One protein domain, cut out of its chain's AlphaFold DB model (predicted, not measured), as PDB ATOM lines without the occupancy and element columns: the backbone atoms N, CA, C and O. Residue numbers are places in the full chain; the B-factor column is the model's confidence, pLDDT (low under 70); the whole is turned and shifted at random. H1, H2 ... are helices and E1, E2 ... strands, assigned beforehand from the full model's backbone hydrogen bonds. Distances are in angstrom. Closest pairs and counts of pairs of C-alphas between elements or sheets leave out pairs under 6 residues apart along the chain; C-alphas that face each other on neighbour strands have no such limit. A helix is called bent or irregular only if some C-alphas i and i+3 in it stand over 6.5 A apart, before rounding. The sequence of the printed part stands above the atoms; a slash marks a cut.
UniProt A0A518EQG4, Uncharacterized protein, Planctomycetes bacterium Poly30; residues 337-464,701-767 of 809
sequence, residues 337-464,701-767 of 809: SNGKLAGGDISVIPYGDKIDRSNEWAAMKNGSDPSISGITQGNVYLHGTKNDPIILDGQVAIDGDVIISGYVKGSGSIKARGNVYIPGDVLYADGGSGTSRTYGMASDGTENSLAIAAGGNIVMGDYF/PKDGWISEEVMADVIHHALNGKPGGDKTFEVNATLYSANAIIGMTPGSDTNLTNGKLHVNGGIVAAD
ATOM      1  N   SER A 337     -52.022  24.970  -3.751       87.06
ATOM      2  CA  SER A 337     -51.625  26.243  -4.362       87.06
ATOM      3  C   SER A 337     -51.638  27.346  -3.311       87.06
ATOM      4  O   SER A 337     -52.693  27.837  -2.922       87.06
ATOM      5  N   ASN A 338     -50.451  27.744  -2.857       90.31
ATOM      6  CA  ASN A 338     -50.255  28.786  -1.843       90.31
ATOM      7  C   ASN A 338     -49.399  29.956  -2.349       90.31
ATOM      8  O   ASN A 338     -48.931  30.768  -1.552       90.31
ATOM      9  N   GLY A 339     -49.156  30.024  -3.660       95.12
ATOM     10  CA  GLY A 339     -48.335  31.062  -4.262       95.12
ATOM     11  C   GLY A 339     -49.026  32.419  -4.330       95.12
ATOM     12  O   GLY A 339     -50.189  32.579  -3.950       95.12
ATOM     13  N   LYS A 340     -48.307  33.417  -4.834       97.56
ATOM     14  CA  LYS A 340     -48.784  34.789  -4.976       97.56
ATOM     15  C   LYS A 340     -48.269  35.421  -6.265       97.56
ATOM     16  O   LYS A 340     -47.100  35.274  -6.607       97.56
ATOM     17  N   LEU A 341     -49.141  36.186  -6.917       98.19
ATOM     18  CA  LEU A 341     -48.790  37.129  -7.976       98.19
ATOM     19  C   LEU A 341     -49.045  38.554  -7.485       98.19
ATOM     20  O   LEU A 341     -50.087  38.831  -6.889       98.19
ATOM     21  N   ALA A 342     -48.096  39.460  -7.694       97.94
ATOM     22  CA  ALA A 342     -48.205  40.867  -7.296       97.94
ATOM     23  C   ALA A 342     -47.431  41.770  -8.259       97.94
ATOM     24  O   ALA A 342     -46.613  41.271  -9.019       97.94
ATOM     25  N   GLY A 343     -47.621  43.087  -8.180       96.62
ATOM     26  CA  GLY A 343     -46.960  44.018  -9.102       96.62
ATOM     27  C   GLY A 343     -47.517  43.928 -10.524       96.62
ATOM     28  O   GLY A 343     -48.318  43.046 -10.837       96.62
ATOM     29  N   GLY A 344     -47.107  44.871 -11.367       96.69
ATOM     30  CA  GLY A 344     -47.754  45.098 -12.656       96.69
ATOM     31  C   GLY A 344     -49.244  45.440 -12.524       96.69
ATOM     32  O   GLY A 344     -49.767  45.698 -11.437       96.69
ATOM     33  N   ASP A 345     -49.934  45.419 -13.659       97.50
ATOM     34  CA  ASP A 345     -51.375  45.612 -13.754       97.50
ATOM     35  C   ASP A 345     -52.071  44.243 -13.678       97.50
ATOM     36  O   ASP A 345     -51.985  43.431 -14.605       97.50
ATOM     37  N   ILE A 346     -52.752  43.977 -12.559       98.44
ATOM     38  CA  ILE A 346     -53.528  42.751 -12.326       98.44
ATOM     39  C   ILE A 346     -55.008  43.119 -12.245       98.44
ATOM     40  O   ILE A 346     -55.383  44.022 -11.497       98.44
ATOM     41  N   SER A 347     -55.851  42.404 -12.984       98.19
ATOM     42  CA  SER A 347     -57.308  42.537 -12.888       98.19
ATOM     43  C   SER A 347     -57.965  41.167 -12.845       98.19
ATOM     44  O   SER A 347     -57.705  40.334 -13.715       98.19
ATOM     45  N   VAL A 348     -58.832  40.949 -11.857       98.06
ATOM     46  CA  VAL A 348     -59.708  39.773 -11.780       98.06
ATOM     47  C   VAL A 348     -61.090  40.150 -12.306       98.06
ATOM     48  O   VAL A 348     -61.698  41.116 -11.849       98.06
ATOM     49  N   ILE A 349     -61.586  39.380 -13.268       97.44
ATOM     50  CA  ILE A 349     -62.899  39.527 -13.887       97.44
ATOM     51  C   ILE A 349     -63.778  38.395 -13.339       97.44
ATOM     52  O   ILE A 349     -63.600  37.239 -13.741       97.44
ATOM     53  N   PRO A 350     -64.706  38.688 -12.410       95.69
ATOM     54  CA  PRO A 350     -65.600  37.686 -11.847       95.69
ATOM     55  C   PRO A 350     -66.427  36.967 -12.915       95.69
ATOM     56  O   PRO A 350     -66.765  37.528 -13.957       95.69
ATOM     57  N   TYR A 351     -66.823  35.728 -12.629       94.12
ATOM     58  CA  TYR A 351     -67.728  34.998 -13.511       94.12
ATOM     59  C   TYR A 351     -69.038  35.752 -13.752       94.12
ATOM     60  O   TYR A 351     -69.676  36.245 -12.821       94.12
ATOM     61  N   GLY A 352     -69.459  35.786 -15.015       91.69
ATOM     62  CA  GLY A 352     -70.657  36.494 -15.465       91.69
ATOM     63  C   GLY A 352     -70.422  37.959 -15.844       91.69
ATOM     64  O   GLY A 352     -71.259  38.513 -16.564       91.69
ATOM     65  N   ASP A 353     -69.302  38.563 -15.438       94.81
ATOM     66  CA  ASP A 353     -68.905  39.886 -15.922       94.81
ATOM     67  C   ASP A 353     -68.351  39.794 -17.349       94.81
ATOM     68  O   ASP A 353     -67.813  38.767 -17.773       94.81
ATOM     69  N   LYS A 354     -68.519  40.879 -18.114       94.81
ATOM     70  CA  LYS A 354     -68.097  40.961 -19.514       94.81
ATOM     71  C   LYS A 354     -67.289  42.219 -19.790       94.81
ATOM     72  O   LYS A 354     -67.602  43.283 -19.264       94.81
ATOM     73  N   ILE A 355     -66.293  42.080 -20.658       96.25
ATOM     74  CA  ILE A 355     -65.490  43.159 -21.228       96.25
ATOM     75  C   ILE A 355     -65.847  43.257 -22.718       96.25
ATOM     76  O   ILE A 355     -65.273  42.571 -23.572       96.25
ATOM     77  N   ASP A 356     -66.840  44.088 -23.028       95.62
ATOM     78  CA  ASP A 356     -67.384  44.253 -24.385       95.62
ATOM     79  C   ASP A 356     -67.175  45.660 -24.963       95.62
ATOM     80  O   ASP A 356     -67.431  45.893 -26.145       95.62
ATOM     81  N   ARG A 357     -66.669  46.605 -24.156       93.50
ATOM     82  CA  ARG A 357     -66.420  47.992 -24.582       93.50
ATOM     83  C   ARG A 357     -65.015  48.479 -24.274       93.50
ATOM     84  O   ARG A 357     -64.376  48.106 -23.293       93.50
ATOM     85  N   SER A 358     -64.587  49.481 -25.041       89.38
ATOM     86  CA  SER A 358     -63.277  50.118 -24.882       89.38
ATOM     87  C   SER A 358     -63.040  50.736 -23.494       89.38
ATOM     88  O   SER A 358     -61.893  50.820 -23.061       89.38
ATOM     89  N   ASN A 359     -64.079  51.194 -22.784       92.06
ATOM     90  CA  ASN A 359     -63.927  51.738 -21.426       92.06
ATOM     91  C   ASN A 359     -63.713  50.644 -20.368       92.06
ATOM     92  O   ASN A 359     -63.000  50.892 -19.401       92.06
ATOM     93  N   GLU A 360     -64.309  49.465 -20.548       95.31
ATOM     94  CA  GLU A 360     -64.106  48.299 -19.676       95.31
ATOM     95  C   GLU A 360     -62.716  47.717 -19.904       95.31
ATOM     96  O   GLU A 360     -61.974  47.513 -18.948       95.31
ATOM     97  N   TRP A 361     -62.303  47.598 -21.171       95.00
ATOM     98  CA  TRP A 361     -60.917  47.290 -21.522       95.00
ATOM     99  C   TRP A 361     -59.941  48.280 -20.875       95.00
ATOM    100  O   TRP A 361     -58.962  47.891 -20.245       95.00
ATOM    101  N   ALA A 362     -60.231  49.582 -20.964       94.12
ATOM    102  CA  ALA A 362     -59.389  50.598 -20.352       94.12
ATOM    103  C   ALA A 362     -59.316  50.502 -18.819       94.12
ATOM    104  O   ALA A 362     -58.328  50.963 -18.256       94.12
ATOM    105  N   ALA A 363     -60.328  49.943 -18.151       94.25
ATOM    106  CA  ALA A 363     -60.278  49.665 -16.720       94.25
ATOM    107  C   ALA A 363     -59.448  48.405 -16.434       94.25
ATOM    108  O   ALA A 363     -58.521  48.474 -15.634       94.25
ATOM    109  N   MET A 364     -59.718  47.307 -17.151       95.50
ATOM    110  CA  MET A 364     -58.998  46.033 -17.028       95.50
ATOM    111  C   MET A 364     -57.486  46.204 -17.213       95.50
ATOM    112  O   MET A 364     -56.705  45.698 -16.411       95.50
ATOM    113  N   LYS A 365     -57.067  46.962 -18.232       94.50
ATOM    114  CA  LYS A 365     -55.645  47.172 -18.533       94.50
ATOM    115  C   LYS A 365     -54.880  47.973 -17.474       94.50
ATOM    116  O   LYS A 365     -53.662  47.935 -17.479       94.50
ATOM    117  N   ASN A 366     -55.571  48.763 -16.647       93.69
ATOM    118  CA  ASN A 366     -54.934  49.633 -15.651       93.69
ATOM    119  C   ASN A 366     -54.736  48.930 -14.295       93.69
ATOM    120  O   ASN A 366     -54.292  49.586 -13.357       93.69
ATOM    121  N   GLY A 367     -55.145  47.661 -14.179       93.44
ATOM    122  CA  GLY A 367     -55.097  46.889 -12.942       93.44
ATOM    123  C   GLY A 367     -56.126  47.344 -11.900       93.44
ATOM    124  O   GLY A 367     -56.096  48.476 -11.415       93.44
ATOM    125  N   SER A 368     -57.050  46.463 -11.514       93.44
ATOM    126  CA  SER A 368     -57.956  46.690 -10.374       93.44
ATOM    127  C   SER A 368     -57.442  46.101  -9.061       93.44
ATOM    128  O   SER A 368     -57.856  46.545  -7.987       93.44
ATOM    129  N   ASP A 369     -56.537  45.129  -9.139       96.88
ATOM    130  CA  ASP A 369     -56.157  44.266  -8.031       96.88
ATOM    131  C   ASP A 369     -54.660  44.410  -7.713       96.88
ATOM    132  O   ASP A 369     -53.820  44.347  -8.605       96.88
ATOM    133  N   PRO A 370     -54.270  44.589  -6.439       94.81
ATOM    134  CA  PRO A 370     -52.860  44.753  -6.080       94.81
ATOM    135  C   PRO A 370     -52.066  43.435  -6.096       94.81
ATOM    136  O   PRO A 370     -50.834  43.448  -6.144       94.81
ATOM    137  N   SER A 371     -52.756  42.301  -5.947       97.56
ATOM    138  CA  SER A 371     -52.181  40.954  -5.958       97.56
ATOM    139  C   SER A 371     -53.276  39.894  -5.959       97.56
ATOM    140  O   SER A 371     -54.347  40.134  -5.402       97.56
ATOM    141  N   ILE A 372     -52.943  38.695  -6.427       97.44
ATOM    142  CA  ILE A 372     -53.749  37.476  -6.285       97.44
ATOM    143  C   ILE A 372     -52.919  36.366  -5.632       97.44
ATOM    144  O   ILE A 372     -51.688  36.405  -5.675       97.44
ATOM    145  N   SER A 373     -53.558  35.401  -4.975       95.19
ATOM    146  CA  SER A 373     -52.846  34.361  -4.222       95.19
ATOM    147  C   SER A 373     -53.618  33.057  -4.129       95.19
ATOM    148  O   SER A 373     -54.837  33.076  -3.979       95.19
ATOM    149  N   GLY A 374     -52.886  31.948  -4.121       92.19
ATOM    150  CA  GLY A 374     -53.403  30.598  -3.981       92.19
ATOM    151  C   GLY A 374     -54.348  30.232  -5.113       92.19
ATOM    152  O   GLY A 374     -53.892  29.910  -6.206       92.19
ATOM    153  N   ILE A 375     -55.650  30.315  -4.849       95.12
ATOM    154  CA  ILE A 375     -56.719  30.019  -5.805       95.12
ATOM    155  C   ILE A 375     -57.502  31.308  -6.066       95.12
ATOM    156  O   ILE A 375     -58.013  31.930  -5.133       95.12
ATOM    157  N   THR A 376     -57.610  31.700  -7.331       96.56
ATOM    158  CA  THR A 376     -58.367  32.881  -7.769       96.56
ATOM    159  C   THR A 376     -59.554  32.442  -8.611       96.56
ATOM    160  O   THR A 376     -59.386  31.657  -9.539       96.56
ATOM    161  N   GLN A 377     -60.743  32.945  -8.286       95.94
ATOM    162  CA  GLN A 377     -61.968  32.661  -9.031       95.94
ATOM    163  C   GLN A 377     -62.234  33.744 -10.075       95.94
ATOM    164  O   GLN A 377     -62.198  34.932  -9.745       95.94
ATOM    165  N   GLY A 378     -62.565  33.329 -11.296       96.12
ATOM    166  CA  GLY A 378     -62.808  34.216 -12.428       96.12
ATOM    167  C   GLY A 378     -61.619  34.295 -13.386       96.12
ATOM    168  O   GLY A 378     -60.592  33.642 -13.208       96.12
ATOM    169  N   ASN A 379     -61.773  35.117 -14.420       97.88
ATOM    170  CA  ASN A 379     -60.747  35.309 -15.442       97.88
ATOM    171  C   ASN A 379     -59.735  36.357 -14.982       97.88
ATOM    172  O   ASN A 379     -60.085  37.277 -14.243       97.88
ATOM    173  N   VAL A 380     -58.483  36.251 -15.416       98.31
ATOM    174  CA  VAL A 380     -57.414  37.137 -14.941       98.31
ATOM    175  C   VAL A 380     -56.668  37.779 -16.099       98.31
ATOM    176  O   VAL A 380     -56.207  37.107 -17.017       98.31
ATOM    177  N   TYR A 381     -56.498  39.095 -16.022       98.44
ATOM    178  CA  TYR A 381     -55.593  39.857 -16.872       98.44
ATOM    179  C   TYR A 381     -54.328  40.222 -16.090       98.44
ATOM    180  O   TYR A 381     -54.415  40.759 -14.984       98.44
ATOM    181  N   LEU A 382     -53.167  39.937 -16.678       98.50
ATOM    182  CA  LEU A 382     -51.840  40.183 -16.122       98.50
ATOM    183  C   LEU A 382     -50.987  40.945 -17.142       98.50
ATOM    184  O   LEU A 382     -50.699  40.441 -18.235       98.50
ATOM    185  N   HIS A 383     -50.526  42.137 -16.775       97.50
ATOM    186  CA  HIS A 383     -49.578  42.893 -17.587       97.50
ATOM    187  C   HIS A 383     -48.453  43.494 -16.749       97.50
ATOM    188  O   HIS A 383     -48.670  44.364 -15.915       97.50
ATOM    189  N   GLY A 384     -47.223  43.043 -16.987       96.25
ATOM    190  CA  GLY A 384     -46.044  43.584 -16.314       96.25
ATOM    191  C   GLY A 384     -45.298  44.602 -17.168       96.25
ATOM    192  O   GLY A 384     -45.054  44.387 -18.354       96.25
ATOM    193  N   THR A 385     -44.808  45.678 -16.568       93.94
ATOM    194  CA  THR A 385     -43.875  46.585 -17.252       93.94
ATOM    195  C   THR A 385     -42.448  46.336 -16.779       93.94
ATOM    196  O   THR A 385     -42.214  45.755 -15.726       93.94
ATOM    197  N   LYS A 386     -41.443  46.824 -17.515       90.81
ATOM    198  CA  LYS A 386     -40.039  46.669 -17.094       90.81
ATOM    199  C   LYS A 386     -39.758  47.248 -15.698       90.81
ATOM    200  O   LYS A 386     -38.882  46.753 -14.996       90.81
ATOM    201  N   ASN A 387     -40.460  48.320 -15.328       93.38
ATOM    202  CA  ASN A 387     -40.287  48.992 -14.037       93.38
ATOM    203  C   ASN A 387     -41.211  48.436 -12.946       93.38
ATOM    204  O   ASN A 387     -40.963  48.695 -11.772       93.38
ATOM    205  N   ASP A 388     -42.252  47.709 -13.339       96.00
ATOM    206  CA  ASP A 388     -43.231  47.097 -12.450       96.00
ATOM    207  C   ASP A 388     -43.630  45.726 -13.025       96.00
ATOM    208  O   ASP A 388     -44.652  45.611 -13.708       96.00
ATOM    209  N   PRO A 389     -42.743  44.719 -12.902       97.31
ATOM    210  CA  PRO A 389     -42.994  43.390 -13.438       97.31
ATOM    211  C   PRO A 389     -44.010  42.637 -12.577       97.31
ATOM    212  O   PRO A 389     -44.131  42.893 -11.378       97.31
ATOM    213  N   ILE A 390     -44.662  41.635 -13.166       98.50
ATOM    214  CA  ILE A 390     -45.458  40.662 -12.414       98.50
ATOM    215  C   ILE A 390     -44.492  39.826 -11.567       98.50
ATOM    216  O   ILE A 390     -43.635  39.111 -12.088       98.50
ATOM    217  N   ILE A 391     -44.609  39.933 -10.253       98.31
ATOM    218  CA  ILE A 391     -43.819  39.204  -9.269       98.31
ATOM    219  C   ILE A 391     -44.433  37.822  -9.057       98.31
ATOM    220  O   ILE A 391     -45.581  37.719  -8.632       98.31
ATOM    221  N   LEU A 392     -43.644  36.786  -9.328       97.75
ATOM    222  CA  LEU A 392     -43.971  35.376  -9.170       97.75
ATOM    223  C   LEU A 392     -43.413  34.862  -7.837       97.75
ATOM    224  O   LEU A 392     -42.214  34.986  -7.576       97.75
ATOM    225  N   ASP A 393     -44.274  34.265  -7.017       96.88
ATOM    226  CA  ASP A 393     -43.897  33.608  -5.763       96.88
ATOM    227  C   ASP A 393     -44.694  32.307  -5.606       96.88
ATOM    228  O   ASP A 393     -45.773  32.291  -5.018       96.88
ATOM    229  N   GLY A 394     -44.202  31.214  -6.194       94.88
ATOM    230  CA  GLY A 394     -44.851  29.900  -6.133       94.88
ATOM    231  C   GLY A 394     -46.023  29.717  -7.108       94.88
ATOM    232  O   GLY A 394     -46.152  30.431  -8.100       94.88
ATOM    233  N   GLN A 395     -46.859  28.705  -6.855       94.88
ATOM    234  CA  GLN A 395     -47.964  28.315  -7.740       94.88
ATOM    235  C   GLN A 395     -49.254  29.083  -7.425       94.88
ATOM    236  O   GLN A 395     -49.730  29.050  -6.286       94.88
ATOM    237  N   VAL A 396     -49.863  29.688  -8.447       96.88
ATOM    238  CA  VAL A 396     -51.215  30.260  -8.389       96.88
ATOM    239  C   VAL A 396     -52.134  29.518  -9.357       96.88
ATOM    240  O   VAL A 396     -51.806  29.320 -10.527       96.88
ATOM    241  N   ALA A 397     -53.295  29.112  -8.854       97.12
ATOM    242  CA  ALA A 397     -54.350  28.482  -9.627       97.12
ATOM    243  C   ALA A 397     -55.454  29.488  -9.961       97.12
ATOM    244  O   ALA A 397     -55.912  30.231  -9.090       97.12
ATOM    245  N   ILE A 398     -55.894  29.487 -11.216       97.94
ATOM    246  CA  ILE A 398     -56.956  30.348 -11.732       97.94
ATOM    247  C   ILE A 398     -58.113  29.464 -12.187       97.94
ATOM    248  O   ILE A 398     -57.970  28.659 -13.107       97.94
ATOM    249  N   ASP A 399     -59.261  29.617 -11.543       97.12
ATOM    250  CA  ASP A 399     -60.517  29.027 -11.991       97.12
ATOM    251  C   ASP A 399     -61.092  29.960 -13.068       97.12
ATOM    252  O   ASP A 399     -61.854  30.876 -12.772       97.12
ATOM    253  N   GLY A 400     -60.626  29.816 -14.309       97.00
ATOM    254  CA  GLY A 400     -60.973  30.704 -15.423       97.00
ATOM    255  C   GLY A 400     -59.871  30.805 -16.476       97.00
ATOM    256  O   GLY A 400     -58.898  30.045 -16.445       97.00
ATOM    257  N   ASP A 401     -60.043  31.747 -17.400       98.31
ATOM    258  CA  ASP A 401     -59.059  32.096 -18.424       98.31
ATOM    259  C   ASP A 401     -57.995  33.067 -17.881       98.31
ATOM    260  O   ASP A 401     -58.254  33.863 -16.973       98.31
ATOM    261  N   VAL A 402     -56.804  33.068 -18.484       98.62
ATOM    262  CA  VAL A 402     -55.721  34.016 -18.162       98.62
ATOM    263  C   VAL A 402     -55.238  34.725 -19.419       98.62
ATOM    264  O   VAL A 402     -54.915  34.080 -20.404       98.62
ATOM    265  N   ILE A 403     -55.106  36.047 -19.378       98.69
ATOM    266  CA  ILE A 403     -54.375  36.832 -20.379       98.69
ATOM    267  C   ILE A 403     -53.090  37.333 -19.724       98.69
ATOM    268  O   ILE A 403     -53.164  38.053 -18.732       98.69
ATOM    269  N   ILE A 404     -51.919  36.994 -20.270       98.62
ATOM    270  CA  ILE A 404     -50.620  37.388 -19.702       98.62
ATOM    271  C   ILE A 404     -49.685  38.007 -20.742       98.62
ATOM    272  O   ILE A 404     -49.511  37.492 -21.843       98.62
ATOM    273  N   SER A 405     -49.057  39.127 -20.383       97.12
ATOM    274  CA  SER A 405     -48.037  39.789 -21.203       97.12
ATOM    275  C   SER A 405     -47.092  40.649 -20.358       97.12
ATOM    276  O   SER A 405     -47.341  40.928 -19.185       97.12
ATOM    277  N   GLY A 406     -46.016  41.124 -20.973       95.56
ATOM    278  CA  GLY A 406     -45.065  42.043 -20.373       95.56
ATOM    279  C   GLY A 406     -43.953  41.354 -19.583       95.56
ATOM    280  O   GLY A 406     -43.514  40.264 -19.931       95.56
ATOM    281  N   TYR A 407     -43.440  42.016 -18.549       96.69
ATOM    282  CA  TYR A 407     -42.308  41.522 -17.760       96.69
ATOM    283  C   TYR A 407     -42.750  40.746 -16.517       96.69
ATOM    284  O   TYR A 407     -43.629  41.194 -15.788       96.69
ATOM    285  N   VAL A 408     -42.068  39.642 -16.219       97.88
ATOM    286  CA  VAL A 408     -42.251  38.836 -15.006       97.88
ATOM    287  C   VAL A 408     -40.935  38.713 -14.237       97.88
ATOM    288  O   VAL A 408     -39.854  38.762 -14.829       97.88
ATOM    289  N   LYS A 409     -41.001  38.563 -12.916       97.88
ATOM    290  CA  LYS A 409     -39.832  38.419 -12.041       97.88
ATOM    291  C   LYS A 409     -40.099  37.403 -10.935       97.88
ATOM    292  O   LYS A 409     -41.159  37.460 -10.330       97.88
ATOM    293  N   GLY A 410     -39.122  36.574 -10.587       97.19
ATOM    294  CA  GLY A 410     -39.271  35.529  -9.571       97.19
ATOM    295  C   GLY A 410     -39.596  34.169 -10.179       97.19
ATOM    296  O   GLY A 410     -39.623  34.014 -11.401       97.19
ATOM    297  N   SER A 411     -39.858  33.191  -9.316       96.75
ATOM    298  CA  SER A 411     -40.120  31.812  -9.724       96.75
ATOM    299  C   SER A 411     -41.515  31.377  -9.296       96.75
ATOM    300  O   SER A 411     -41.877  31.482  -8.121       96.75
ATOM    301  N   GLY A 412     -42.297  30.862 -10.239       95.88
ATOM    302  CA  GLY A 412     -43.652  30.402  -9.965       95.88
ATOM    303  C   GLY A 412     -44.331  29.777 -11.172       95.88
ATOM    304  O   GLY A 412     -43.786  29.745 -12.279       95.88
ATOM    305  N   SER A 413     -45.543  29.284 -10.947       96.31
ATOM    306  CA  SER A 413     -46.372  28.708 -11.999       96.31
ATOM    307  C   SER A 413     -47.808  29.196 -11.942       96.31
ATOM    308  O   SER A 413     -48.337  29.530 -10.880       96.31
ATOM    309  N   ILE A 414     -48.430  29.247 -13.115       97.88
ATOM    310  CA  ILE A 414     -49.839  29.585 -13.294       97.88
ATOM    311  C   ILE A 414     -50.538  28.343 -13.836       97.88
ATOM    312  O   ILE A 414     -50.201  27.875 -14.923       97.88
ATOM    313  N   LYS A 415     -51.508  27.817 -13.086       97.06
ATOM    314  CA  LYS A 415     -52.403  26.747 -13.548       97.06
ATOM    315  C   LYS A 415     -53.791  27.332 -13.788       97.06
ATOM    316  O   LYS A 415     -54.482  27.663 -12.829       97.06
ATOM    317  N   ALA A 416     -54.197  27.479 -15.043       97.69
ATOM    318  CA  ALA A 416     -55.514  27.997 -15.406       97.69
ATOM    319  C   ALA A 416     -56.451  26.847 -15.772       97.69
ATOM    320  O   ALA A 416     -56.079  26.010 -16.587       97.69
ATOM    321  N   ARG A 417     -57.665  26.801 -15.210       96.88
ATOM    322  CA  ARG A 417     -58.695  25.826 -15.614       96.88
ATOM    323  C   ARG A 417     -59.111  26.020 -17.073       96.88
ATOM    324  O   ARG A 417     -59.386  25.044 -17.762       96.88
ATOM    325  N   GLY A 418     -59.179  27.273 -17.519       96.56
ATOM    326  CA  GLY A 418     -59.547  27.656 -18.878       96.56
ATOM    327  C   GLY A 418     -58.347  27.810 -19.812       96.56
ATOM    328  O   GLY A 418     -57.312  27.154 -19.657       96.56
ATOM    329  N   ASN A 419     -58.511  28.688 -20.797       98.06
ATOM    330  CA  ASN A 419     -57.489  29.029 -21.777       98.06
ATOM    331  C   ASN A 419     -56.460  30.007 -21.191       98.06
ATOM    332  O   ASN A 419     -56.775  30.836 -20.332       98.06
ATOM    333  N   VAL A 420     -55.235  29.976 -21.715       98.81
ATOM    334  CA  VAL A 420     -54.231  31.017 -21.464       98.81
ATOM    335  C   VAL A 420     -53.881  31.726 -22.764       98.81
ATOM    336  O   VAL A 420     -53.447  31.109 -23.729       98.81
ATOM    337  N   TYR A 421     -54.017  33.043 -22.780       98.62
ATOM    338  CA  TYR A 421     -53.693  33.894 -23.911       98.62
ATOM    339  C   TYR A 421     -52.384  34.629 -23.662       98.62
ATOM    340  O   TYR A 421     -52.219  35.320 -22.654       98.62
ATOM    341  N   ILE A 422     -51.480  34.536 -24.632       98.31
ATOM    342  CA  ILE A 422     -50.215  35.265 -24.671       98.31
ATOM    343  C   ILE A 422     -50.275  36.226 -25.869       98.31
ATOM    344  O   ILE A 422     -49.761  35.915 -26.948       98.31
ATOM    345  N   PRO A 423     -50.960  37.380 -25.727       95.31
ATOM    346  CA  PRO A 423     -51.203  38.318 -26.827       95.31
ATOM    347  C   PRO A 423     -49.940  39.038 -27.324       95.31
ATOM    348  O   PRO A 423     -49.931  39.592 -28.419       95.31
ATOM    349  N   GLY A 424     -48.879  39.070 -26.519       93.38
ATOM    350  CA  GLY A 424     -47.604  39.711 -26.826       93.38
ATOM    351  C   GLY A 424     -46.524  39.236 -25.860       93.38
ATOM    352  O   GLY A 424     -46.757  38.288 -25.115       93.38
ATOM    353  N   ASP A 425     -45.343  39.855 -25.906       95.00
ATOM    354  CA  ASP A 425     -44.143  39.307 -25.258       95.00
ATOM    355  C   ASP A 425     -44.363  38.985 -23.774       95.00
ATOM    356  O   ASP A 425     -44.986  39.772 -23.067       95.00
ATOM    357  N   VAL A 426     -43.797  37.877 -23.297       96.75
ATOM    358  CA  VAL A 426     -43.668  37.554 -21.869       96.75
ATOM    359  C   VAL A 426     -42.182  37.449 -21.573       96.75
ATOM    360  O   VAL A 426     -41.503  36.548 -22.055       96.75
ATOM    361  N   LEU A 427     -41.645  38.405 -20.822       95.19
ATOM    362  CA  LEU A 427     -40.210  38.594 -20.659       95.19
ATOM    363  C   LEU A 427     -39.774  38.416 -19.212       95.19
ATOM    364  O   LEU A 427     -40.356  39.017 -18.319       95.19
ATOM    365  N   TYR A 428     -38.684  37.694 -18.958       95.62
ATOM    366  CA  TYR A 428     -38.053  37.769 -17.644       95.62
ATOM    367  C   TYR A 428     -37.447  39.157 -17.413       95.62
ATOM    368  O   TYR A 428     -36.803  39.738 -18.295       95.62
ATOM    369  N   ALA A 429     -37.624  39.686 -16.204       94.94
ATOM    370  CA  ALA A 429     -36.991  40.905 -15.713       94.94
ATOM    371  C   ALA A 429     -35.514  40.644 -15.359       94.94
ATOM    372  O   ALA A 429     -35.076  40.819 -14.219       94.94
ATOM    373  N   ASP A 430     -34.757  40.179 -16.348       92.88
ATOM    374  CA  ASP A 430     -33.361  39.789 -16.204       92.88
ATOM    375  C   ASP A 430     -32.432  40.992 -15.996       92.88
ATOM    376  O   ASP A 430     -32.704  42.126 -16.406       92.88
ATOM    377  N   GLY A 431     -31.290  40.726 -15.366       86.56
ATOM    378  CA  GLY A 431     -30.164  41.642 -15.307       86.56
ATOM    379  C   GLY A 431     -29.520  41.838 -16.683       86.56
ATOM    380  O   GLY A 431     -29.495  40.944 -17.527       86.56
ATOM    381  N   GLY A 432     -28.970  43.031 -16.915       80.38
ATOM    382  CA  GLY A 432     -28.322  43.369 -18.187       80.38
ATOM    383  C   GLY A 432     -29.301  43.561 -19.355       80.38
ATOM    384  O   GLY A 432     -30.500  43.758 -19.171       80.38
ATOM    385  N   SER A 433     -28.776  43.606 -20.583       69.75
ATOM    386  CA  SER A 433     -29.588  43.669 -21.813       69.75
ATOM    387  C   SER A 433     -28.803  43.197 -23.041       69.75
ATOM    388  O   SER A 433     -27.568  43.240 -23.041       69.75
ATOM    389  N   GLY A 434     -29.501  42.763 -24.096       66.81
ATOM    390  CA  GLY A 434     -28.874  42.273 -25.329       66.81
ATOM    391  C   GLY A 434     -27.881  41.141 -25.051       66.81
ATOM    392  O   GLY A 434     -28.175  40.234 -24.282       66.81
ATOM    393  N   THR A 435     -26.665  41.241 -25.592       62.78
ATOM    394  CA  THR A 435     -25.584  40.251 -25.397       62.78
ATOM    395  C   THR A 435     -24.988  40.229 -23.982       62.78
ATOM    396  O   THR A 435     -24.075  39.459 -23.717       62.78
ATOM    397  N   SER A 436     -25.446  41.107 -23.082       67.94
ATOM    398  CA  SER A 436     -25.040  41.152 -21.667       67.94
ATOM    399  C   SER A 436     -26.157  40.722 -20.710       67.94
ATOM    400  O   SER A 436     -26.030  40.914 -19.503       67.94
ATOM    401  N   ARG A 437     -27.271  40.201 -21.248       81.88
ATOM    402  CA  ARG A 437     -28.399  39.673 -20.472       81.88
ATOM    403  C   ARG A 437     -27.944  38.467 -19.646       81.88
ATOM    404  O   ARG A 437     -27.348  37.542 -20.188       81.88
ATOM    405  N   THR A 438     -28.263  38.457 -18.356       88.12
ATOM    406  CA  THR A 438     -28.123  37.279 -17.489       88.12
ATOM    407  C   THR A 438     -29.435  36.508 -17.502       88.12
ATOM    408  O   THR A 438     -30.327  36.790 -16.706       88.12
ATOM    409  N   TYR A 439     -29.589  35.595 -18.461       91.62
ATOM    410  CA  TYR A 439     -30.871  34.940 -18.720       91.62
ATOM    411  C   TYR A 439     -31.432  34.182 -17.500       91.62
ATOM    412  O   TYR A 439     -30.769  33.336 -16.895       91.62
ATOM    413  N   GLY A 440     -32.681  34.489 -17.152       92.94
ATOM    414  CA  GLY A 440     -33.406  33.943 -16.004       92.94
ATOM    415  C   GLY A 440     -32.836  34.336 -14.636       92.94
ATOM    416  O   GLY A 440     -33.034  33.627 -13.652       92.94
ATOM    417  N   MET A 441     -32.105  35.447 -14.566       94.69
ATOM    418  CA  MET A 441     -31.592  36.021 -13.325       94.69
ATOM    419  C   MET A 441     -31.735  37.539 -13.351       94.69
ATOM    420  O   MET A 441     -31.128  38.218 -14.182       94.69
ATOM    421  N   ALA A 442     -32.505  38.083 -12.413       94.25
ATOM    422  CA  ALA A 442     -32.676  39.516 -12.222       94.25
ATOM    423  C   ALA A 442     -31.396  40.189 -11.697       94.25
ATOM    424  O   ALA A 442     -30.498  39.554 -11.142       94.25
ATOM    425  N   SER A 443     -31.314  41.519 -11.819       92.00
ATOM    426  CA  SER A 443     -30.130  42.292 -11.402       92.00
ATOM    427  C   SER A 443     -29.805  42.215  -9.905       92.00
ATOM    428  O   SER A 443     -28.682  42.515  -9.508       92.00
ATOM    429  N   ASP A 444     -30.786  41.867  -9.071       93.56
ATOM    430  CA  ASP A 444     -30.633  41.662  -7.628       93.56
ATOM    431  C   ASP A 444     -30.376  40.196  -7.240       93.56
ATOM    432  O   ASP A 444     -30.283  39.888  -6.054       93.56
ATOM    433  N   GLY A 445     -30.213  39.306  -8.225       93.31
ATOM    434  CA  GLY A 445     -29.942  37.885  -8.019       93.31
ATOM    435  C   GLY A 445     -31.188  37.027  -7.794       93.31
ATOM    436  O   GLY A 445     -31.046  35.854  -7.459       93.31
ATOM    437  N   THR A 446     -32.393  37.583  -7.956       95.75
ATOM    438  CA  THR A 446     -33.627  36.786  -7.992       95.75
ATOM    439  C   THR A 446     -33.651  35.925  -9.254       95.75
ATOM    440  O   THR A 446     -33.540  36.456 -10.358       95.75
ATOM    441  N   GLU A 447     -33.818  34.613  -9.095       95.75
ATOM    442  CA  GLU A 447     -34.052  33.703 -10.220       95.75
ATOM    443  C   GLU A 447     -35.418  33.994 -10.848       95.75
ATOM    444  O   GLU A 447     -36.395  34.228 -10.135       95.75
ATOM    445  N   ASN A 448     -35.468  34.004 -12.180       96.38
ATOM    446  CA  ASN A 448     -36.702  34.136 -12.937       96.38
ATOM    447  C   ASN A 448     -37.033  32.792 -13.590       96.38
ATOM    448  O   ASN A 448     -36.231  32.270 -14.369       96.38
ATOM    449  N   SER A 449     -38.210  32.251 -13.282       96.12
ATOM    450  CA  SER A 449     -38.730  31.028 -13.892       96.12
ATOM    451  C   SER A 449     -40.254  31.046 -13.893       96.12
ATOM    452  O   SER A 449     -40.877  31.048 -12.832       96.12
ATOM    453  N   LEU A 450     -40.859  31.024 -15.076       97.81
ATOM    454  CA  LEU A 450     -42.304  30.940 -15.248       97.81
ATOM    455  C   LEU A 450     -42.670  29.625 -15.925       97.81
ATOM    456  O   LEU A 450     -42.095  29.254 -16.949       97.81
ATOM    457  N   ALA A 451     -43.677  28.956 -15.382       97.81
ATOM    458  CA  ALA A 451     -44.351  27.875 -16.078       97.81
ATOM    459  C   ALA A 451     -45.862  28.097 -16.100       97.81
ATOM    460  O   ALA A 451     -46.450  28.591 -15.138       97.81
ATOM    461  N   ILE A 452     -46.489  27.750 -17.216       98.50
ATOM    462  CA  ILE A 452     -47.909  27.971 -17.464       98.50
ATOM    463  C   ILE A 452     -48.519  26.641 -17.882       98.50
ATOM    464  O   ILE A 452     -48.068  26.044 -18.856       98.50
ATOM    465  N   ALA A 453     -49.562  26.215 -17.176       98.06
ATOM    466  CA  ALA A 453     -50.402  25.101 -17.581       98.06
ATOM    467  C   ALA A 453     -51.844  25.563 -17.802       98.06
ATOM    468  O   ALA A 453     -52.417  26.237 -16.942       98.06
ATOM    469  N   ALA A 454     -52.421  25.177 -18.937       97.94
ATOM    470  CA  ALA A 454     -53.811  25.448 -19.281       97.94
ATOM    471  C   ALA A 454     -54.621  24.146 -19.303       97.94
ATOM    472  O   ALA A 454     -54.251  23.182 -19.976       97.94
ATOM    473  N   GLY A 455     -55.738  24.140 -18.579       96.19
ATOM    474  CA  GLY A 455     -56.773  23.117 -18.669       96.19
ATOM    475  C   GLY A 455     -57.561  23.202 -19.978       96.19
ATOM    476  O   GLY A 455     -58.054  22.186 -20.460       96.19
ATOM    477  N   GLY A 456     -57.609  24.393 -20.583       96.19
ATOM    478  CA  GLY A 456     -57.951  24.624 -21.985       96.19
ATOM    479  C   GLY A 456     -56.704  24.734 -22.871       96.19
ATOM    480  O   GLY A 456     -55.704  24.044 -22.669       96.19
ATOM    481  N   ASN A 457     -56.753  25.610 -23.866       97.69
ATOM    482  CA  ASN A 457     -55.695  25.856 -24.843       97.69
ATOM    483  C   ASN A 457     -54.737  26.964 -24.386       97.69
ATOM    484  O   ASN A 457     -55.119  27.847 -23.616       97.69
ATOM    485  N   ILE A 458     -53.518  26.978 -24.925       98.62
ATOM    486  CA  ILE A 458     -52.660  28.169 -24.886       98.62
ATOM    487  C   ILE A 458     -52.662  28.811 -26.269       98.62
ATOM    488  O   ILE A 458     -52.305  28.178 -27.264       98.62
ATOM    489  N   VAL A 459     -53.048  30.081 -26.329       97.94
ATOM    490  CA  VAL A 459     -53.203  30.825 -27.579       97.94
ATOM    491  C   VAL A 459     -52.181  31.950 -27.642       97.94
ATOM    492  O   VAL A 459     -52.132  32.812 -26.764       97.94
ATOM    493  N   MET A 460     -51.346  31.944 -28.678       96.00
ATOM    494  CA  MET A 460     -50.180  32.821 -28.787       96.00
ATOM    495  C   MET A 460     -50.281  33.790 -29.972       96.00
ATOM    496  O   MET A 460     -50.547  33.396 -31.109       96.00
ATOM    497  N   GLY A 461     -49.975  35.063 -29.729       93.56
ATOM    498  CA  GLY A 461     -49.919  36.084 -30.774       93.56
ATOM    499  C   GLY A 461     -51.290  36.435 -31.365       93.56
ATOM    500  O   GLY A 461     -52.284  36.535 -30.650       93.56
ATOM    501  N   ASP A 462     -51.328  36.673 -32.679       92.38
ATOM    502  CA  ASP A 462     -52.511  37.170 -33.394       92.38
ATOM    503  C   ASP A 462     -53.231  36.035 -34.129       92.38
ATOM    504  O   ASP A 462     -53.021  35.805 -35.317       92.38
ATOM    505  N   TYR A 463     -54.089  35.302 -33.421       92.94
ATOM    506  CA  TYR A 463     -54.856  34.196 -34.007       92.94
ATOM    507  C   TYR A 463     -56.039  34.659 -34.882       92.94
ATOM    508  O   TYR A 463     -56.588  33.862 -35.644       92.94
ATOM    509  N   PHE A 464     -56.395  35.949 -34.840       91.88
ATOM    510  CA  PHE A 464     -57.357  36.573 -35.756       91.88
ATOM    511  C   PHE A 464     -56.713  37.008 -37.075       91.88
ATOM    512  O   PHE A 464     -57.415  37.457 -37.987       91.88
ATOM    513  N   PRO A 701     -62.212  33.044 -26.002       90.75
ATOM    514  CA  PRO A 701     -62.564  33.251 -24.597       90.75
ATOM    515  C   PRO A 701     -63.842  32.529 -24.178       90.75
ATOM    516  O   PRO A 701     -64.871  32.643 -24.852       90.75
ATOM    517  N   LYS A 702     -63.775  31.825 -23.042       83.31
ATOM    518  CA  LYS A 702     -64.888  31.023 -22.521       83.31
ATOM    519  C   LYS A 702     -66.052  31.909 -22.061       83.31
ATOM    520  O   LYS A 702     -65.841  33.034 -21.611       83.31
ATOM    521  N   ASP A 703     -67.292  31.449 -22.181       83.81
ATOM    522  CA  ASP A 703     -68.516  32.152 -21.760       83.81
ATOM    523  C   ASP A 703     -68.695  33.578 -22.353       83.81
ATOM    524  O   ASP A 703     -69.544  34.375 -21.916       83.81
ATOM    525  N   GLY A 704     -67.877  33.936 -23.353       84.00
ATOM    526  CA  GLY A 704     -67.787  35.275 -23.926       84.00
ATOM    527  C   GLY A 704     -67.541  36.376 -22.887       84.00
ATOM    528  O   GLY A 704     -68.178  37.434 -22.975       84.00
ATOM    529  N   TRP A 705     -66.682  36.131 -21.885       94.56
ATOM    530  CA  TRP A 705     -66.329  37.128 -20.857       94.56
ATOM    531  C   TRP A 705     -65.557  38.326 -21.430       94.56
ATOM    532  O   TRP A 705     -65.576  39.414 -20.861       94.56
ATOM    533  N   ILE A 706     -64.915  38.164 -22.583       95.50
ATOM    534  CA  ILE A 706     -64.322  39.244 -23.373       95.50
ATOM    535  C   ILE A 706     -64.745  39.058 -24.827       95.50
ATOM    536  O   ILE A 706     -64.704  37.953 -25.366       95.50
ATOM    537  N   SER A 707     -65.216  40.136 -25.450       93.06
ATOM    538  CA  SER A 707     -65.622  40.087 -26.859       93.06
ATOM    539  C   SER A 707     -64.413  39.908 -27.783       93.06
ATOM    540  O   SER A 707     -63.319  40.380 -27.474       93.06
ATOM    541  N   GLU A 708     -64.613  39.289 -28.949       89.19
ATOM    542  CA  GLU A 708     -63.550  39.097 -29.947       89.19
ATOM    543  C   GLU A 708     -62.926  40.423 -30.407       89.19
ATOM    544  O   GLU A 708     -61.710  40.513 -30.554       89.19
ATOM    545  N   GLU A 709     -63.738  41.476 -30.565       89.88
ATOM    546  CA  GLU A 709     -63.258  42.819 -30.917       89.88
ATOM    547  C   GLU A 709     -62.307  43.367 -29.845       89.88
ATOM    548  O   GLU A 709     -61.208  43.828 -30.161       89.88
ATOM    549  N   VAL A 710     -62.685  43.259 -28.567       94.88
ATOM    550  CA  VAL A 710     -61.813  43.695 -27.471       94.88
ATOM    551  C   VAL A 710     -60.577  42.800 -27.363       94.88
ATOM    552  O   VAL A 710     -59.487  43.311 -27.121       94.88
ATOM    553  N   MET A 711     -60.694  41.489 -27.580       94.94
ATOM    554  CA  MET A 711     -59.541  40.585 -27.570       94.94
ATOM    555  C   MET A 711     -58.538  40.921 -28.687       94.94
ATOM    556  O   MET A 711     -57.328  40.950 -28.450       94.94
ATOM    557  N   ALA A 712     -59.019  41.263 -29.884       91.69
ATOM    558  CA  ALA A 712     -58.171  41.767 -30.962       91.69
ATOM    559  C   ALA A 712     -57.474  43.086 -30.571       91.69
ATOM    560  O   ALA A 712     -56.284  43.265 -30.846       91.69
ATOM    561  N   ASP A 713     -58.167  43.987 -29.867       92.31
ATOM    562  CA  ASP A 713     -57.564  45.205 -29.310       92.31
ATOM    563  C   ASP A 713     -56.500  44.904 -28.240       92.31
ATOM    564  O   ASP A 713     -55.465  45.577 -28.213       92.31
ATOM    565  N   VAL A 714     -56.707  43.894 -27.387       94.62
ATOM    566  CA  VAL A 714     -55.712  43.419 -26.404       94.62
ATOM    567  C   VAL A 714     -54.449  42.932 -27.120       94.62
ATOM    568  O   VAL A 714     -53.346  43.363 -26.774       94.62
ATOM    569  N   ILE A 715     -54.605  42.094 -28.150       93.31
ATOM    570  CA  ILE A 715     -53.504  41.582 -28.982       93.31
ATOM    571  C   ILE A 715     -52.752  42.732 -29.644       93.31
ATOM    572  O   ILE A 715     -51.537  42.872 -29.484       93.31
ATOM    573  N   HIS A 716     -53.463  43.613 -30.346       89.19
ATOM    574  CA  HIS A 716     -52.839  44.754 -31.001       89.19
ATOM    575  C   HIS A 716     -52.154  45.686 -30.003       89.19
ATOM    576  O   HIS A 716     -51.087  46.219 -30.308       89.19
ATOM    577  N   HIS A 717     -52.725  45.898 -28.816       90.81
ATOM    578  CA  HIS A 717     -52.092  46.697 -27.775       90.81
ATOM    579  C   HIS A 717     -50.769  46.072 -27.317       90.81
ATOM    580  O   HIS A 717     -49.745  46.760 -27.321       90.81
ATOM    581  N   ALA A 718     -50.773  44.774 -27.003       91.31
ATOM    582  CA  ALA A 718     -49.589  44.049 -26.548       91.31
ATOM    583  C   ALA A 718     -48.486  44.012 -27.622       91.31
ATOM    584  O   ALA A 718     -47.329  44.327 -27.338       91.31
ATOM    585  N   LEU A 719     -48.840  43.722 -28.879       87.88
ATOM    586  CA  LEU A 719     -47.891  43.673 -29.995       87.88
ATOM    587  C   LEU A 719     -47.351  45.055 -30.404       87.88
ATOM    588  O   LEU A 719     -46.222  45.159 -30.883       87.88
ATOM    589  N   ASN A 720     -48.121  46.134 -30.221       84.38
ATOM    590  CA  ASN A 720     -47.637  47.500 -30.463       84.38
ATOM    591  C   ASN A 720     -46.767  48.036 -29.314       84.38
ATOM    592  O   ASN A 720     -45.906  48.884 -29.550       84.38
ATOM    593  N   GLY A 721     -46.989  47.565 -28.085       77.88
ATOM    594  CA  GLY A 721     -46.300  48.011 -26.868       77.88
ATOM    595  C   GLY A 721     -44.872  47.482 -26.690       77.88
ATOM    596  O   GLY A 721     -44.267  47.697 -25.640       77.88
ATOM    597  N   LYS A 722     -44.322  46.791 -27.693       75.31
ATOM    598  CA  LYS A 722     -43.049  46.072 -27.593       75.31
ATOM    599  C   LYS A 722     -41.830  46.991 -27.379       75.31
ATOM    600  O   LYS A 722     -41.712  48.039 -28.025       75.31
ATOM    601  N   PRO A 723     -40.869  46.601 -26.522       61.97
ATOM    602  CA  PRO A 723     -39.675  47.396 -26.246       61.97
ATOM    603  C   PRO A 723     -38.578  47.253 -27.330       61.97
ATOM    604  O   PRO A 723     -37.830  46.285 -27.340       61.97
ATOM    605  N   GLY A 724     -38.372  48.279 -28.173       58.66
ATOM    606  CA  GLY A 724     -37.154  48.442 -29.002       58.66
ATOM    607  C   GLY A 724     -37.094  47.668 -30.337       58.66
ATOM    608  O   GLY A 724     -38.039  47.007 -30.728       58.66
ATOM    609  N   GLY A 725     -36.005  47.848 -31.103       60.00
ATOM    610  CA  GLY A 725     -35.948  47.654 -32.568       60.00
ATOM    611  C   GLY A 725     -35.895  46.228 -33.141       60.00
ATOM    612  O   GLY A 725     -36.052  46.096 -34.356       60.00
ATOM    613  N   ASP A 726     -35.698  45.190 -32.323       70.50
ATOM    614  CA  ASP A 726     -36.028  43.822 -32.734       70.50
ATOM    615  C   ASP A 726     -37.455  43.533 -32.289       70.50
ATOM    616  O   ASP A 726     -37.794  43.668 -31.117       70.50
ATOM    617  N   LYS A 727     -38.299  43.192 -33.252       83.12
ATOM    618  CA  LYS A 727     -39.720  43.000 -33.018       83.12
ATOM    619  C   LYS A 727     -40.090  41.535 -32.831       83.12
ATOM    620  O   LYS A 727     -41.266  41.258 -32.697       83.12
ATOM    621  N   THR A 728     -39.144  40.606 -32.784       89.94
ATOM    622  CA  THR A 728     -39.412  39.184 -32.504       89.94
ATOM    623  C   THR A 728     -40.389  38.982 -31.340       89.94
ATOM    624  O   THR A 728     -40.215  39.601 -30.293       89.94
ATOM    625  N   PHE A 729     -41.443  38.178 -31.524       93.44
ATOM    626  CA  PHE A 729     -42.364  37.802 -30.445       93.44
ATOM    627  C   PHE A 729     -41.666  36.832 -29.497       93.44
ATOM    628  O   PHE A 729     -41.298  35.749 -29.932       93.44
ATOM    629  N   GLU A 730     -41.440  37.235 -28.247       94.38
ATOM    630  CA  GLU A 730     -40.651  36.458 -27.284       94.38
ATOM    631  C   GLU A 730     -41.489  36.027 -26.078       94.38
ATOM    632  O   GLU A 730     -42.147  36.849 -25.441       94.38
ATOM    633  N   VAL A 731     -41.423  34.741 -25.733       97.31
ATOM    634  CA  VAL A 731     -42.106  34.154 -24.577       97.31
ATOM    635  C   VAL A 731     -41.101  33.404 -23.712       97.31
ATOM    636  O   VAL A 731     -40.524  32.409 -24.133       97.31
ATOM    637  N   ASN A 732     -40.893  33.891 -22.494       97.00
ATOM    638  CA  ASN A 732     -40.048  33.291 -21.467       97.00
ATOM    639  C   ASN A 732     -40.935  32.536 -20.475       97.00
ATOM    640  O   ASN A 732     -41.348  33.096 -19.457       97.00
ATOM    641  N   ALA A 733     -41.284  31.301 -20.828       97.69
ATOM    642  CA  ALA A 733     -42.056  30.388 -19.998       97.69
ATOM    643  C   ALA A 733     -41.999  28.965 -20.566       97.69
ATOM    644  O   ALA A 733     -41.993  28.790 -21.784       97.69
ATOM    645  N   THR A 734     -42.065  27.957 -19.695       98.00
ATOM    646  CA  THR A 734     -42.482  26.609 -20.117       98.00
ATOM    647  C   THR A 734     -44.003  26.567 -20.214       98.00
ATOM    648  O   THR A 734     -44.698  26.957 -19.276       98.00
ATOM    649  N   LEU A 735     -44.511  26.115 -21.357       98.50
ATOM    650  CA  LEU A 735     -45.924  26.099 -21.712       98.50
ATOM    651  C   LEU A 735     -46.424  24.658 -21.779       98.50
ATOM    652  O   LEU A 735     -45.848  23.837 -22.495       98.50
ATOM    653  N   TYR A 736     -47.510  24.381 -21.061       98.31
ATOM    654  CA  TYR A 736     -48.147  23.073 -21.014       98.31
ATOM    655  C   TYR A 736     -49.652  23.147 -21.277       98.31
ATOM    656  O   TYR A 736     -50.367  23.927 -20.647       98.31
ATOM    657  N   SER A 737     -50.157  22.285 -22.152       97.06
ATOM    658  CA  SER A 737     -51.592  22.036 -22.268       97.06
ATOM    659  C   SER A 737     -51.846  20.597 -22.688       97.06
ATOM    660  O   SER A 737     -51.268  20.125 -23.655       97.06
ATOM    661  N   ALA A 738     -52.783  19.912 -22.038       94.81
ATOM    662  CA  ALA A 738     -53.256  18.624 -22.549       94.81
ATOM    663  C   ALA A 738     -54.094  18.766 -23.838       94.81
ATOM    664  O   ALA A 738     -54.521  17.758 -24.392       94.81
ATOM    665  N   ASN A 739     -54.368  20.000 -24.283       95.00
ATOM    666  CA  ASN A 739     -55.103  20.375 -25.490       95.00
ATOM    667  C   ASN A 739     -54.127  20.929 -26.548       95.00
ATOM    668  O   ASN A 739     -53.124  20.289 -26.859       95.00
ATOM    669  N   ALA A 740     -54.397  22.125 -27.085       95.56
ATOM    670  CA  ALA A 740     -53.571  22.754 -28.098       95.56
ATOM    671  C   ALA A 740     -52.731  23.926 -27.562       95.56
ATOM    672  O   ALA A 740     -53.199  24.744 -26.761       95.56
ATOM    673  N   ILE A 741     -51.514  24.060 -28.096       97.56
ATOM    674  CA  ILE A 741     -50.769  25.324 -28.143       97.56
ATOM    675  C   ILE A 741     -50.815  25.822 -29.587       97.56
ATOM    676  O   ILE A 741     -50.240  25.213 -30.491       97.56
ATOM    677  N   ILE A 742     -51.509  26.933 -29.819       95.88
ATOM    678  CA  ILE A 742     -51.812  27.409 -31.171       95.88
ATOM    679  C   ILE A 742     -51.646  28.916 -31.294       95.88
ATOM    680  O   ILE A 742     -51.873  29.672 -30.353       95.88
ATOM    681  N   GLY A 743     -51.251  29.386 -32.471       92.88
ATOM    682  CA  GLY A 743     -51.040  30.808 -32.666       92.88
ATOM    683  C   GLY A 743     -50.279  31.157 -33.925       92.88
ATOM    684  O   GLY A 743     -49.799  30.294 -34.663       92.88
ATOM    685  N   MET A 744     -50.138  32.455 -34.168       91.38
ATOM    686  CA  MET A 744     -49.285  32.930 -35.246       91.38
ATOM    687  C   MET A 744     -48.699  34.309 -34.983       91.38
ATOM    688  O   MET A 744     -49.231  35.123 -34.224       91.38
ATOM    689  N   THR A 745     -47.586  34.574 -35.663       89.38
ATOM    690  CA  THR A 745     -46.908  35.866 -35.637       89.38
ATOM    691  C   THR A 745     -47.031  36.571 -36.993       89.38
ATOM    692  O   THR A 745     -46.699  35.995 -38.031       89.38
ATOM    693  N   PRO A 746     -47.498  37.830 -37.029       81.75
ATOM    694  CA  PRO A 746     -47.739  38.543 -38.282       81.75
ATOM    695  C   PRO A 746     -46.447  38.970 -39.011       81.75
ATOM    696  O   PRO A 746     -45.570  39.625 -38.444       81.75
ATOM    697  N   GLY A 747     -46.355  38.662 -40.313       72.19
ATOM    698  CA  GLY A 747     -45.193  38.958 -41.173       72.19
ATOM    699  C   GLY A 747     -45.127  40.372 -41.793       72.19
ATOM    700  O   GLY A 747     -44.020  40.882 -41.947       72.19
ATOM    701  N   SER A 748     -46.262  41.022 -42.124       65.00
ATOM    702  CA  SER A 748     -46.398  42.455 -42.528       65.00
ATOM    703  C   SER A 748     -47.895  42.879 -42.530       65.00
ATOM    704  O   SER A 748     -48.750  42.003 -42.477       65.00
ATOM    705  N   ASP A 749     -48.345  44.151 -42.467       49.03
ATOM    706  CA  ASP A 749     -47.841  45.422 -43.046       49.03
ATOM    707  C   ASP A 749     -47.449  46.543 -42.046       49.03
ATOM    708  O   ASP A 749     -47.132  47.662 -42.450       49.03
ATOM    709  N   THR A 750     -47.390  46.280 -40.739       54.06
ATOM    710  CA  THR A 750     -46.755  47.193 -39.749       54.06
ATOM    711  C   THR A 750     -45.574  46.545 -39.014       54.06
ATOM    712  O   THR A 750     -45.003  47.135 -38.088       54.06
ATOM    713  N   ASN A 751     -45.177  45.345 -39.469       61.50
ATOM    714  CA  ASN A 751     -44.149  44.465 -38.911       61.50
ATOM    715  C   ASN A 751     -44.194  44.465 -37.385       61.50
ATOM    716  O   ASN A 751     -43.246  44.937 -36.784       61.50
ATOM    717  N   LEU A 752     -45.284  44.045 -36.738       75.56
ATOM    718  CA  LEU A 752     -45.353  44.063 -35.268       75.56
ATOM    719  C   LEU A 752     -44.455  43.005 -34.627       75.56
ATOM    720  O   LEU A 752     -43.932  43.257 -33.547       75.56
ATOM    721  N   THR A 753     -44.230  41.879 -35.315       82.44
ATOM    722  CA  THR A 753     -43.387  40.782 -34.814       82.44
ATOM    723  C   THR A 753     -42.184  40.431 -35.700       82.44
ATOM    724  O   THR A 753     -41.424  39.515 -35.397       82.44
ATOM    725  N   ASN A 754     -42.036  41.102 -36.852       86.12
ATOM    726  CA  ASN A 754     -41.180  40.663 -37.968       86.12
ATOM    727  C   ASN A 754     -41.448  39.211 -38.420       86.12
ATOM    728  O   ASN A 754     -40.565  38.610 -39.020       86.12
ATOM    729  N   GLY A 755     -42.619  38.631 -38.119       88.56
ATOM    730  CA  GLY A 755     -42.930  37.226 -38.398       88.56
ATOM    731  C   GLY A 755     -42.061  36.207 -37.651       88.56
ATOM    732  O   GLY A 755     -41.981  35.069 -38.104       88.56
ATOM    733  N   LYS A 756     -41.375  36.608 -36.571       91.31
ATOM    734  CA  LYS A 756     -40.494  35.739 -35.777       91.31
ATOM    735  C   LYS A 756     -41.105  35.408 -34.422       91.31
ATOM    736  O   LYS A 756     -41.703  36.286 -33.794       91.31
ATOM    737  N   LEU A 757     -40.870  34.183 -33.958       94.00
ATOM    738  CA  LEU A 757     -41.263  33.687 -32.637       94.00
ATOM    739  C   LEU A 757     -40.048  33.114 -31.905       94.00
ATOM    740  O   LEU A 757     -39.390  32.225 -32.429       94.00
ATOM    741  N   HIS A 758     -39.778  33.578 -30.693       95.31
ATOM    742  CA  HIS A 758     -38.800  33.001 -29.780       95.31
ATOM    743  C   HIS A 758     -39.515  32.507 -28.520       95.31
ATOM    744  O   HIS A 758     -40.176  33.285 -27.838       95.31
ATOM    745  N   VAL A 759     -39.357  31.234 -28.180       97.50
ATOM    746  CA  VAL A 759     -39.815  30.679 -26.905       97.50
ATOM    747  C   VAL A 759     -38.591  30.236 -26.124       97.50
ATOM    748  O   VAL A 759     -37.828  29.410 -26.607       97.50
ATOM    749  N   ASN A 760     -38.378  30.797 -24.937       96.62
ATOM    750  CA  ASN A 760     -37.355  30.326 -24.014       96.62
ATOM    751  C   ASN A 760     -38.053  29.564 -22.870       96.62
ATOM    752  O   ASN A 760     -38.620  30.164 -21.955       96.62
ATOM    753  N   GLY A 761     -38.076  28.239 -23.000       96.56
ATOM    754  CA  GLY A 761     -38.887  27.289 -22.241       96.56
ATOM    755  C   GLY A 761     -39.251  26.071 -23.097       96.56
ATOM    756  O   GLY A 761     -38.780  25.943 -24.229       96.56
ATOM    757  N   GLY A 762     -40.061  25.164 -22.551       97.00
ATOM    758  CA  GLY A 762     -40.642  24.042 -23.302       97.00
ATOM    759  C   GLY A 762     -41.998  24.391 -23.929       97.00
ATOM    760  O   GLY A 762     -42.769  25.145 -23.338       97.00
ATOM    761  N   ILE A 763     -42.298  23.830 -25.103       97.88
ATOM    762  CA  ILE A 763     -43.624  23.853 -25.741       97.88
ATOM    763  C   ILE A 763     -44.169  22.427 -25.720       97.88
ATOM    764  O   ILE A 763     -43.750  21.588 -26.517       97.88
ATOM    765  N   VAL A 764     -45.080  22.140 -24.795       97.81
ATOM    766  CA  VAL A 764     -45.542  20.774 -24.547       97.81
ATOM    767  C   VAL A 764     -47.064  20.726 -24.599       97.81
ATOM    768  O   VAL A 764     -47.729  21.222 -23.690       97.81
ATOM    769  N   ALA A 765     -47.629  20.155 -25.663       96.31
ATOM    770  CA  ALA A 765     -49.075  20.001 -25.765       96.31
ATOM    771  C   ALA A 765     -49.526  18.916 -26.727       96.31
ATOM    772  O   ALA A 765     -48.818  18.637 -27.682       96.31
ATOM    773  N   ALA A 766     -50.726  18.366 -26.520       93.81
ATOM    774  CA  ALA A 766     -51.272  17.331 -27.397       93.81
ATOM    775  C   ALA A 766     -51.242  17.759 -28.872       93.81
ATOM    776  O   ALA A 766     -50.766  16.998 -29.708       93.81
ATOM    777  N   ASP A 767     -51.629  18.996 -29.184       93.38
ATOM    778  CA  ASP A 767     -51.531  19.539 -30.540       93.38
ATOM    779  C   ASP A 767     -50.766  20.871 -30.566       93.38
ATOM    780  O   ASP A 767     -51.027  21.774 -29.768       93.38
TER     781      ASP A 767
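AT A GLANCE: This is residues 337 to 464 and 701 to 767 of the 809 residues of an uncharacterized protein of Planctomycetes bacterium Poly30 (UniProt A0A518EQG4). The printed part is wound in stacked turns, a short solenoid with three walls: E3, E5, E6, E9, E12 and E14 along one, E4, E6, E7, E10 and E12 along the second, E8, E11 and E13 along the third. H2 packs on the second wall over E7, and H1 only grazes the sheet near E1 and E4. You have 195 residues with two named helices and 14 named strands, which follow along the chain as E1, H1, E2 to E10, H2 and E11 to E14; the class is mostly strand, with strands holding 89 of the 109 residues in named elements, and there is a twisted, branched, mixed sheet of 12 strands beside the parallel pair E11 and E13. The whole is compact, with a radius of gyration of the C-alphas of 15.4 A and spans of 46 by 44 by 35 A.

HOW THE PARTS SIT: Start at E1, residues 340 to 349, antiparallel to E2, residues 369 to 373, on one side, with N 341 and O 372 2.8 A apart. On its other side are E4, residues 379 to 384, with N 345 and O 383 at 2.8 A, and E5, residues 390 to 399, with N 340 and O 393 at 2.8 A, both antiparallel to it. E3, residues 375 to 377, is parallel to E5, with N 376 and O 397 at 2.9 A. Look next at E6, residues 402 to 416, which bends by 170 degrees at residue 408. E4 and E5 are on one side of it; E7, residues 420 to 422, E8, residues 426 to 428, and E9, residues 449 to 454, are on the other. These five are parallel to it, for instance N 403 and O 380 at 2.8 A, N 392 and O 409 at 2.8 A, N 421 and O 402 at 2.7 A. E12, residues 734 to 744, is parallel to E9, with N 736 and O 452 at 2.8 A, to E10, residues 458 to 461, with N 458 and O 740 at 2.9 A, and to E14, residues 763 to 767, with N 764 and O 735 at 3.0 A. E10 is also parallel to E7, with N 459 and O 420 at 2.8 A. E11, residues 729 to 732, and E13, residues 757 to 760, are parallel, with N 758 and O 729 at 2.8 A; Val 426 and Val 731 hold the closest C-alphas of E8 and E11, 4.6 A apart. H2, residues 708 to 720, is on the branched sheet at a height of 10.0 A, over E7 and only just not over E6 or E8, on each of which 2 of its C-alphas fall. H1, residues 358 to 364, only grazes that sheet with residues 363 to 364. It is close to H2 but not clearly touching; their closest C-alphas, of Trp 361 and Val 710, are 7.0 A apart. In both helices every O i to N i+4 pair is within hydrogen-bond range.

IN THESE COORDINATES: Find C-alpha 340 at (-48.784, 34.789, -4.976), where E1 begins; it spans 17.4 A. E5 spans 19.0 A, E12 17.8 A and H2 18.0 A, while bent E6 spans 6.6 A. E14 ends at C-alpha 767, (-51.531, 19.539, -30.540).

THE WHOLE: The C-alphas of Gly 352 and Thr 435 are the two farthest apart, 46.3 A. Residues 465 to 700 are cut out, and C-alphas 464 and 701 are 12.8 A apart. The links E8 to E9 and E12 to E13 are long. Look for pLDDT under 70 at residues 433 to 436, 723 to 725 and 748 to 751.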